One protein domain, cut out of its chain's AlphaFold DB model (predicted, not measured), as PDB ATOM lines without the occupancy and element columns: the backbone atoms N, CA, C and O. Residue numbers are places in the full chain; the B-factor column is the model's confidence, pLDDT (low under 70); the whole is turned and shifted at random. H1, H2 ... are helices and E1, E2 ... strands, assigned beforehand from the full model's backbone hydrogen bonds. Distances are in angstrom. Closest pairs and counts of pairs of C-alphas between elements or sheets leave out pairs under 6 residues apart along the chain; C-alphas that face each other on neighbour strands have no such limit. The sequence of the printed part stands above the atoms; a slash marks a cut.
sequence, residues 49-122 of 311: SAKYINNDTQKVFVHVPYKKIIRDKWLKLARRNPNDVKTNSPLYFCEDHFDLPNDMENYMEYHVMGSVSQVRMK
ATOM      1  N   SER A  49      32.894   7.195  23.324       58.75
ATOM      2  CA  SER A  49      33.003   5.734  23.339       58.75
ATOM      3  C   SER A  49      31.627   5.116  23.590       58.75
ATOM      4  O   SER A  49      31.025   5.323  24.645       58.75
ATOM      5  N   ALA A  50      31.145   4.305  22.652       63.47
ATOM      6  CA  ALA A  50      30.123   3.308  22.936       63.47
ATOM      7  C   ALA A  50      30.828   2.039  23.439       63.47
ATOM      8  O   ALA A  50      31.943   1.730  23.017       63.47
ATOM      9  N   LYS A  51      30.250   1.365  24.439       63.59
ATOM     10  CA  LYS A  51      30.969   0.326  25.202       63.59
ATOM     11  C   LYS A  51      30.373  -1.068  25.094       63.59
ATOM     12  O   LYS A  51      30.986  -1.999  25.603       63.59
ATOM     13  N   TYR A  52      29.198  -1.230  24.491       64.38
ATOM     14  CA  TYR A  52      28.506  -2.507  24.586       64.38
ATOM     15  C   TYR A  52      27.606  -2.780  23.383       64.38
ATOM     16  O   TYR A  52      26.729  -1.975  23.072       64.38
ATOM     17  N   ILE A  53      27.825  -3.929  22.746       64.31
ATOM     18  CA  ILE A  53      26.856  -4.591  21.873       64.31
ATOM     19  C   ILE A  53      26.224  -5.679  22.740       64.31
ATOM     20  O   ILE A  53      26.931  -6.542  23.259       64.31
ATOM     21  N   ASN A  54      24.915  -5.615  22.968       61.97
ATOM     22  CA  ASN A  54      24.237  -6.677  23.702       61.97
ATOM     23  C   ASN A  54      24.015  -7.870  22.769       61.97
ATOM     24  O   ASN A  54      23.146  -7.793  21.910       61.97
ATOM     25  N   ASN A  55      24.743  -8.971  22.959       58.78
ATOM     26  CA  ASN A  55      24.650 -10.155  22.095       58.78
ATOM     27  C   ASN A  55      23.242 -10.780  22.041       58.78
ATOM     28  O   ASN A  55      22.896 -11.378  21.026       58.78
ATOM     29  N   ASP A  56      22.409 -10.579  23.068       67.00
ATOM     30  CA  ASP A  56      21.037 -11.105  23.096       67.00
ATOM     31  C   ASP A  56      20.081 -10.315  22.189       67.00
ATOM     32  O   ASP A  56      19.045 -10.825  21.770       67.00
ATOM     33  N   THR A  57      20.396  -9.048  21.908       72.81
ATOM     34  CA  THR A  57      19.516  -8.134  21.147       72.81
ATOM     35  C   THR A  57      20.211  -7.456  19.965       72.81
ATOM     36  O   THR A  57      19.577  -6.670  19.273       72.81
ATOM     37  N   GLN A  58      21.505  -7.728  19.761       76.94
ATOM     38  CA  GLN A  58      22.430  -7.084  18.815       76.94
ATOM     39  C   GLN A  58      22.443  -5.545  18.851       76.94
ATOM     40  O   GLN A  58      23.026  -4.917  17.974       76.94
ATOM     41  N   LYS A  59      21.867  -4.928  19.892       84.69
ATOM     42  CA  LYS A  59      21.763  -3.473  20.003       84.69
ATOM     43  C   LYS A  59      23.035  -2.845  20.539       84.69
ATOM     44  O   LYS A  59      23.602  -3.311  21.537       84.69
ATOM     45  N   VAL A  60      23.412  -1.716  19.949       87.62
ATOM     46  CA  VAL A  60      24.497  -0.867  20.440       87.62
ATOM     47  C   VAL A  60      24.005   0.008  21.596       87.62
ATOM     48  O   VAL A  60      22.949   0.641  21.530       87.62
ATOM     49  N   PHE A  61      24.802   0.084  22.661       89.69
ATOM     50  CA  PHE A  61      24.602   1.003  23.778       89.69
ATOM     51  C   PHE A  61      25.750   2.012  23.862       89.69
ATOM     52  O   PHE A  61      26.912   1.679  24.127       89.69
ATOM     53  N   VAL A  62      25.398   3.282  23.673       90.81
ATOM     54  CA  VAL A  62      26.316   4.418  23.704       90.81
ATOM     55  C   VAL A  62      26.387   4.976  25.119       90.81
ATOM     56  O   VAL A  62      25.363   5.299  25.727       90.81
ATOM     57  N   HIS A  63      27.598   5.089  25.663       91.25
ATOM     58  CA  HIS A  63      27.811   5.605  27.009       91.25
ATOM     59  C   HIS A  63      27.651   7.130  27.040       91.25
ATOM     60  O   HIS A  63      28.222   7.851  26.222       91.25
ATOM     61  N   VAL A  64      26.916   7.637  28.031       91.25
ATOM     62  CA  VAL A  64      26.735   9.079  28.224       91.25
ATOM     63  C   VAL A  64      28.042   9.702  28.713       91.25
ATOM     64  O   VAL A  64      28.569   9.272  29.739       91.25
ATOM     65  N   PRO A  65      28.546  10.766  28.074       90.44
ATOM     66  CA  PRO A  65      29.795  11.411  28.474       90.44
ATOM     67  C   PRO A  65      29.836  11.822  29.942       90.44
ATOM     68  O   PRO A  65      28.828  12.224  30.523       90.44
ATOM     69  N   TYR A  66      31.033  11.792  30.528       89.25
ATOM     70  CA  TYR A  66      31.267  12.302  31.884       89.25
ATOM     71  C   TYR A  66      31.402  13.826  31.932       89.25
ATOM     72  O   TYR A  66      31.235  14.443  32.982       89.25
ATOM     73  N   LYS A  67      31.682  14.460  30.790       89.69
ATOM     74  CA  LYS A  67      31.788  15.915  30.691       89.69
ATOM     75  C   LYS A  67      30.446  16.556  30.993       89.69
ATOM     76  O   LYS A  67      29.533  16.445  30.179       89.69
ATOM     77  N   LYS A  68      30.366  17.271  32.118       90.88
ATOM     78  CA  LYS A  68      29.136  17.888  32.638       90.88
ATOM     79  C   LYS A  68      28.345  18.641  31.564       90.88
ATOM     80  O   LYS A  68      27.173  18.365  31.375       90.88
ATOM     81  N   ILE A  69      29.002  19.496  30.778       91.25
ATOM     82  CA  ILE A  69      28.339  20.298  29.734       91.25
ATOM     83  C   ILE A  69      27.625  19.415  28.694       91.25
ATOM     84  O   ILE A  69      26.483  19.684  28.328       91.25
ATOM     85  N   ILE A  70      28.285  18.358  28.217       91.31
ATOM     86  CA  ILE A  70      27.730  17.454  27.199       91.31
ATOM     87  C   ILE A  70      26.686  16.528  27.827       91.31
ATOM     88  O   ILE A  70      25.606  16.341  27.274       91.31
ATOM     89  N   ARG A  71      26.983  16.005  29.018       92.31
ATOM     90  CA  ARG A  71      26.085  15.160  29.803       92.31
ATOM     91  C   ARG A  71      24.756  15.854  30.068       92.31
ATOM     92  O   ARG A  71      23.706  15.267  29.831       92.31
ATOM     93  N   ASP A  72      24.794  17.108  30.503       92.12
ATOM     94  CA  ASP A  72      23.600  17.887  30.813       92.12
ATOM     95  C   ASP A  72      22.767  18.131  29.551       92.12
ATOM     96  O   ASP A  72      21.542  18.047  29.607       92.12
ATOM     97  N   LYS A  73      23.411  18.366  28.397       93.12
ATOM     98  CA  LYS A  73      22.721  18.449  27.099       93.12
ATOM     99  C   LYS A  73      22.034  17.126  26.749       93.12
ATOM    100  O   LYS A  73      20.841  17.134  26.465       93.12
ATOM    101  N   TRP A  74      22.737  15.997  26.851       93.06
ATOM    102  CA  TRP A  74      22.171  14.663  26.598       93.06
ATOM    103  C   TRP A  74      20.977  14.357  27.511       93.06
ATOM    104  O   TRP A  74      19.945  13.865  27.057       93.06
ATOM    105  N   LEU A  75      21.089  14.679  28.803       91.94
ATOM    106  CA  LEU A  75      20.012  14.476  29.770       91.94
ATOM    107  C   LEU A  75      18.803  15.365  29.467       91.94
ATOM    108  O   LEU A  75      17.676  14.870  29.502       91.94
ATOM    109  N   LYS A  76      19.024  16.635  29.106       90.44
ATOM    110  CA  LYS A  76      17.955  17.560  28.702       90.44
ATOM    111  C   LYS A  76      17.203  17.066  27.468       90.44
ATOM    112  O   LYS A  76      15.976  17.074  27.484       90.44
ATOM    113  N   LEU A  77      17.915  16.576  26.450       90.44
ATOM    114  CA  LEU A  77      17.309  15.989  25.246       90.44
ATOM    115  C   LEU A  77      16.419  14.787  25.595       90.44
ATOM    116  O   LEU A  77      15.287  14.682  25.131       90.44
ATOM    117  N   ALA A  78      16.870  13.959  26.536       88.44
ATOM    118  CA  ALA A  78      16.100  12.840  27.073       88.44
ATOM    119  C   ALA A  78      15.011  13.237  28.091       88.44
ATOM    120  O   ALA A  78      14.451  12.371  28.776       88.44
ATOM    121  N   ARG A  79      14.723  14.536  28.248       87.81
ATOM    122  CA  ARG A  79      13.768  15.081  29.227       87.81
ATOM    123  C   ARG A  79      14.072  14.623  30.663       87.81
ATOM    124  O   ARG A  79      13.172  14.264  31.426       87.81
ATOM    125  N   ARG A  80      15.350  14.526  31.039       87.31
ATOM    126  CA  ARG A  80      15.826  14.213  32.401       87.31
ATOM    127  C   ARG A  80      16.494  15.445  33.003       87.31
ATOM    128  O   ARG A  80      17.248  16.131  32.317       87.31
ATOM    129  N   ASN A  81      16.260  15.704  34.289       88.12
ATOM    130  CA  ASN A  81      16.964  16.791  34.962       88.12
ATOM    131  C   ASN A  81      18.404  16.356  35.273       88.12
ATOM    132  O   ASN A  81      18.599  15.267  35.822       88.12
ATOM    133  N   PRO A  82      19.409  17.202  34.994       88.69
ATOM    134  CA  PRO A  82      20.797  16.921  35.350       88.69
ATOM    135  C   PRO A  82      21.022  16.701  36.849       88.69
ATOM    136  O   PRO A  82      21.829  15.866  37.232       88.69
ATOM    137  N   ASN A  83      20.266  17.405  37.696       87.69
ATOM    138  CA  ASN A  83      20.414  17.342  39.154       87.69
ATOM    139  C   ASN A  83      19.938  16.010  39.756       87.69
ATOM    140  O   ASN A  83      20.398  15.619  40.825       87.69
ATOM    141  N   ASP A  84      19.047  15.296  39.061       85.75
ATOM    142  CA  ASP A  84      18.502  14.016  39.531       85.75
ATOM    143  C   ASP A  84      19.494  12.859  39.308       85.75
ATOM    144  O   ASP A  84      19.317  11.752  39.821       85.75
ATOM    145  N   VAL A  85      20.546  13.097  38.519       86.50
ATOM    146  CA  VAL A  85      21.508  12.090  38.085       86.50
ATOM    147  C   VAL A  85      22.897  12.453  38.595       86.50
ATOM    148  O   VAL A  85      23.435  13.513  38.302       86.50
ATOM    149  N   LYS A  86      23.546  11.519  39.295       86.69
ATOM    150  CA  LYS A  86      24.943  11.690  39.718       86.69
ATOM    151  C   LYS A  86      25.862  11.873  38.498       86.69
ATOM    152  O   LYS A  86      25.760  11.133  37.518       86.69
ATOM    153  N   THR A  87      26.817  12.799  38.583       85.00
ATOM    154  CA  THR A  87      27.749  13.135  37.485       85.00
ATOM    155  C   THR A  87      28.522  11.921  36.961       85.00
ATOM    156  O   THR A  87      28.732  11.792  35.758       85.00
ATOM    157  N   ASN A  88      28.868  10.989  37.851       83.88
ATOM    158  CA  ASN A  88      29.681   9.813  37.533       83.88
ATOM    159  C   ASN A  88      28.858   8.536  37.313       83.88
ATOM    160  O   ASN A  88      29.438   7.460  37.185       83.88
ATOM    161  N   SER A  89      27.519   8.606  37.311       88.56
ATOM    162  CA  SER A  89      26.729   7.392  37.104       88.56
ATOM    163  C   SER A  89      26.891   6.879  35.665       88.56
ATOM    164  O   SER A  89      26.793   7.673  34.719       88.56
ATOM    165  N   PRO A  90      27.114   5.564  35.482       89.25
ATOM    166  CA  PRO A  90      27.171   4.964  34.159       89.25
ATOM    167  C   PRO A  90      25.759   4.978  33.570       89.25
ATOM    168  O   PRO A  90      24.873   4.250  34.015       89.25
ATOM    169  N   LEU A  91      25.535   5.866  32.607       91.38
ATOM    170  CA  LEU A  91      24.288   5.957  31.857       91.38
ATOM    171  C   LEU A  91      24.554   5.601  30.404       91.38
ATOM    172  O   LEU A  91      25.637   5.866  29.886       91.38
ATOM    173  N   TYR A  92      23.533   5.053  29.757       91.44
ATOM    174  CA  TYR A  92      23.601   4.609  28.374       91.44
ATOM    175  C   TYR A  92      22.337   5.012  27.621       91.44
ATOM    176  O   TYR A  92      21.255   5.079  28.210       91.44
ATOM    177  N   PHE A  93      22.488   5.243  26.322       91.12
ATOM    178  CA  PHE A  93      21.398   5.320  25.352       91.12
ATOM    179  C   PHE A  93      21.542   4.157  24.374       91.12
ATOM    180  O   PHE A  93      22.660   3.827  23.980       91.12
ATOM    181  N   CYS A  94      20.433   3.516  24.007       89.62
ATOM    182  CA  CYS A  94      20.442   2.542  22.920       89.62
ATOM    183  C   CYS A  94      20.620   3.234  21.561       89.62
ATOM    184  O   CYS A  94      20.393   4.438  21.422       89.62
ATOM    185  N   GLU A  95      21.001   2.449  20.560       89.19
ATOM    186  CA  GLU A  95      21.158   2.861  19.162       89.19
ATOM    187  C   GLU A  95      19.941   3.566  18.565       89.19
ATOM    188  O   GLU A  95      20.112   4.446  17.731       89.19
ATOM    189  N   ASP A  96      18.732   3.240  19.040       90.25
ATOM    190  CA  ASP A  96      17.467   3.791  18.538       90.25
ATOM    191  C   ASP A  96      17.408   5.329  18.654       90.25
ATOM    192  O   ASP A  96      16.588   5.985  18.008       90.25
ATOM    193  N   HIS A  97      18.272   5.909  19.491       91.38
ATOM    194  CA  HIS A  97      18.381   7.345  19.717       91.38
ATOM    195  C   HIS A  97      19.326   8.075  18.752       91.38
ATOM    196  O   HIS A  97      19.352   9.308  18.770       91.38
ATOM    197  N   PHE A  98      20.088   7.345  17.937       92.38
ATOM    198  CA  PHE A  98      21.138   7.874  17.066       92.38
ATOM    199  C   PHE A  98      20.888   7.527  15.597       92.38
ATOM    200  O   PHE A  98      20.111   6.633  15.243       92.38
ATOM    201  N   ASP A  99      21.586   8.234  14.721       92.69
ATOM    202  CA  ASP A  99      21.698   7.925  13.305       92.69
ATOM    203  C   ASP A  99      23.023   7.204  13.062       92.69
ATOM    204  O   ASP A  99      23.951   7.792  12.523       92.69
ATOM    205  N   LEU A 100      23.130   5.923  13.457       90.62
ATOM    206  CA  LEU A 100      24.389   5.157  13.392       90.62
ATOM    207  C   LEU A 100      25.177   5.305  12.070       90.62
ATOM    208  O   LEU A 100      26.388   5.491  12.169       90.62
ATOM    209  N   PRO A 101      24.558   5.300  10.867       92.00
ATOM    210  CA  PRO A 101      25.298   5.499   9.616       92.00
ATOM    211  C   PRO A 101      26.063   6.824   9.547       92.00
ATOM    212  O   PRO A 101      27.143   6.901   8.969       92.00
ATOM    213  N   ASN A 102      25.505   7.872  10.155       92.19
ATOM    214  CA  ASN A 102      26.058   9.219  10.134       92.19
ATOM    215  C   ASN A 102      26.823   9.562  11.413       92.19
ATOM    216  O   ASN A 102      27.775  10.332  11.340       92.19
ATOM    217  N   ASP A 103      26.431   9.010  12.557       92.12
ATOM    218  CA  ASP A 103      26.941   9.356  13.884       92.12
ATOM    219  C   ASP A 103      28.079   8.443  14.351       92.12
ATOM    220  O   ASP A 103      28.820   8.819  15.258       92.12
ATOM    221  N   MET A 104      28.235   7.250  13.776       90.88
ATOM    222  CA  MET A 104      29.311   6.316  14.116       90.88
ATOM    223  C   MET A 104      30.483   6.475  13.136       90.88
ATOM    224  O   MET A 104      30.295   6.567  11.927       90.88
ATOM    225  N   GLU A 105      31.713   6.516  13.650       92.12
ATOM    226  CA  GLU A 105      32.931   6.641  12.835       92.12
ATOM    227  C   GLU A 105      33.255   5.336  12.111       92.12
ATOM    228  O   GLU A 105      33.559   5.336  10.923       92.12
ATOM    229  N   ASN A 106      33.146   4.212  12.818       91.94
ATOM    230  CA  ASN A 106      33.411   2.884  12.278       91.94
ATOM    231  C   ASN A 106      32.135   2.141  11.863       91.94
ATOM    232  O   ASN A 106      32.068   0.917  11.956       91.94
ATOM    233  N   TYR A 107      31.133   2.880  11.373       91.44
ATOM    234  CA  TYR A 107      29.884   2.287  10.900       91.44
ATOM    235  C   TYR A 107      30.112   1.270   9.782       91.44
ATOM    236  O   TYR A 107      29.535   0.193   9.823       91.44
ATOM    237  N   MET A 108      30.975   1.582   8.807       91.19
ATOM    238  CA  MET A 108      31.235   0.680   7.681       91.19
ATOM    239  C   MET A 108      31.835  -0.653   8.130       91.19
ATOM    240  O   MET A 108      31.411  -1.700   7.656       91.19
ATOM    241  N   GLU A 109      32.774  -0.622   9.077       90.56
ATOM    242  CA  GLU A 109      33.375  -1.822   9.669       90.56
ATOM    243  C   GLU A 109      32.306  -2.656  10.385       90.56
ATOM    244  O   GLU A 109      32.152  -3.846  10.119       90.56
ATOM    245  N   TYR A 110      31.494  -2.003  11.219       89.38
ATOM    246  CA  TYR A 110      30.393  -2.638  11.937       89.38
ATOM    247  C   TYR A 110      29.330  -3.220  11.003       89.38
ATOM    248  O   TYR A 110      28.865  -4.335  11.224       89.38
ATOM    249  N   HIS A 111      28.973  -2.504   9.940       88.88
ATOM    250  CA  HIS A 111      27.952  -2.920   8.988       88.88
ATOM    251  C   HIS A 111      28.417  -4.083   8.102       88.88
ATOM    252  O   HIS A 111      27.644  -5.006   7.864       88.88
ATOM    253  N   VAL A 112      29.674  -4.070   7.645       91.56
ATOM    254  CA  VAL A 112      30.229  -5.109   6.759       91.56
ATOM    255  C   VAL A 112      30.622  -6.367   7.534       91.56
ATOM    256  O   VAL A 112      30.353  -7.474   7.075       91.56
ATOM    257  N   MET A 113      31.252  -6.225   8.704       87.75
ATOM    258  CA  MET A 113      31.736  -7.366   9.496       87.75
ATOM    259  C   MET A 113      30.689  -7.898  10.487       87.75
ATOM    260  O   MET A 113      30.887  -8.953  11.089       87.75
ATOM    261  N   GLY A 114      29.593  -7.161  10.702       83.38
ATOM    262  CA  GLY A 114      28.535  -7.484  11.668       83.38
ATOM    263  C   GLY A 114      28.923  -7.258  13.136       83.38
ATOM    264  O   GLY A 114      28.087  -7.399  14.027       83.38
ATOM    265  N   SER A 115      30.183  -6.914  13.413       82.31
ATOM    266  CA  SER A 115      30.678  -6.591  14.750       82.31
ATOM    267  C   SER A 115      31.978  -5.791  14.674       82.31
ATOM    268  O   SER A 115      32.701  -5.858  13.685       82.31
ATOM    269  N   VAL A 116      32.272  -5.037  15.734       83.56
ATOM    270  CA  VAL A 116      33.542  -4.320  15.920       83.56
ATOM    271  C   VAL A 116      34.035  -4.542  17.341       83.56
ATOM    272  O   VAL A 116      33.231  -4.680  18.265       83.56
ATOM    273  N   SER A 117      35.355  -4.530  17.537       82.31
ATOM    274  CA  SER A 117      35.963  -4.639  18.872       82.31
ATOM    275  C   SER A 117      35.576  -3.466  19.778       82.31
ATOM    276  O   SER A 117      35.385  -3.635  20.982       82.31
ATOM    277  N   GLN A 118      35.418  -2.274  19.196       83.50
ATOM    278  CA  GLN A 118      34.996  -1.070  19.897       83.50
ATOM    279  C   GLN A 118      34.155  -0.174  18.989       83.50
ATOM    280  O   GLN A 118      34.593   0.228  17.914       83.50
ATOM    281  N   VAL A 119      32.964   0.206  19.452       86.25
ATOM    282  CA  VAL A 119      32.116   1.172  18.746       86.25
ATOM    283  C   VAL A 119      32.581   2.597  19.058       86.25
ATOM    284  O   VAL A 119      32.659   3.005  20.225       86.25
ATOM    285  N   ARG A 120      32.875   3.370  18.011       89.50
ATOM    286  CA  ARG A 120      33.356   4.752  18.104       89.50
ATOM    287  C   ARG A 120      32.328   5.693  17.500       89.50
ATOM    288  O   ARG A 120      32.021   5.610  16.314       89.50
ATOM    289  N   MET A 121      31.785   6.578  18.327       90.44
ATOM    290  CA  MET A 121      30.862   7.609  17.870       90.44
ATOM    291  C   MET A 121      31.639   8.877  17.520       90.44
ATOM    292  O   MET A 121      32.600   9.230  18.213       90.44
ATOM    293  N   LYS A 122      31.177   9.586  16.490       90.44
ATOM    294  CA  LYS A 122      31.740  10.861  16.051       90.44
ATOM    295  C   LYS A 122      31.761  11.864  17.189       90.44
ATOM    296  O   LYS A 122      30.843  11.947  18.014       90.44
TER     297      LYS A 122
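What this domain is: This is residues 49 to 122 of the 311 residues of the protein "THAP-type domain-containing protein" of Eumeta variegata (UniProt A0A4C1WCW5). A small, three-stranded sheet stands between two separate ends: H1 and the long loop of residues 78 to 91 make one end, and the short helices H2 and H3 make the other, with a last stretch, residues 114 to 122, folding back from H3 toward the first printed residue. The outline is elongated, 40 by 24 by 18 A, yet the whole is only just compact, close to loose, with a radius of gyration of the C-alphas of 13.1 A. The printed part has 74 residues, with three named strands and three named helices in the order E1 E2 H1 E3 H2 H3, and the sheet runs E1 E2 E3, antiparallel throughout. The class is mixed, helices and strands, though under half of the printed residues are in named elements.

How they stand to each other: Begin with E1, residues 49 to 54, an edge strand, which forms a hairpin with E2, residues 59 to 63. These antiparallel neighbours run at 149 degrees; look for N 61 and O 52, 2.8 A apart, and N 54 and O 59, 3.0 A apart, within hydrogen-bond range. A tight link leads from E2 to H1, residues 68 to 77, which is not on the sheet, with 1 pair of C-alphas within 10 A. The other edge strand, E3, residues 92 to 94, is the antiparallel neighbour of E2 at 151 degrees, with N 62 and O 93 at 2.8 A and N 93 and O 62 at 2.9 A. Further along, H2, residues 100 to 103, and H3, residues 107 to 113, only just touch, with 3 pairs of C-alphas within 8 A, and only at the corner by their link; their closest C-alphas are those of Pro 101 and Tyr 107, 5.7 A apart. Neither H2 nor H3 is on the sheet, and both are apart from H1. In H1 and H3 every O i to N i+4 pair is within hydrogen-bond range; H2, with 4 residues, is too short for such a pair.

Where its parts are: Find C-alpha 49 at (33.003, 5.734, 23.339); from there E1 runs 15.2 A to Asn 54. E2 measures 13.0 A and E3 6.6 A. Find C-alpha 68 at (29.136, 17.888, 32.638), where H1 begins its 14.1 A. H2 measures 4.9 A, and H3 runs 9.9 A to C-alpha 113 at (31.736, -7.366, 9.496).

The domain as a whole: The C-alphas of Asn 83 and Val 112, 40.6 A apart, are the two farthest from each other, while those of Ser 49 and Lys 122 are 9.0 A apart. The printed part has no cut, and its one long link, H1 to E3, has 14 residues. Mean pLDDT of the printed part is 86.1; look to residues 49 to 56 for values under 70.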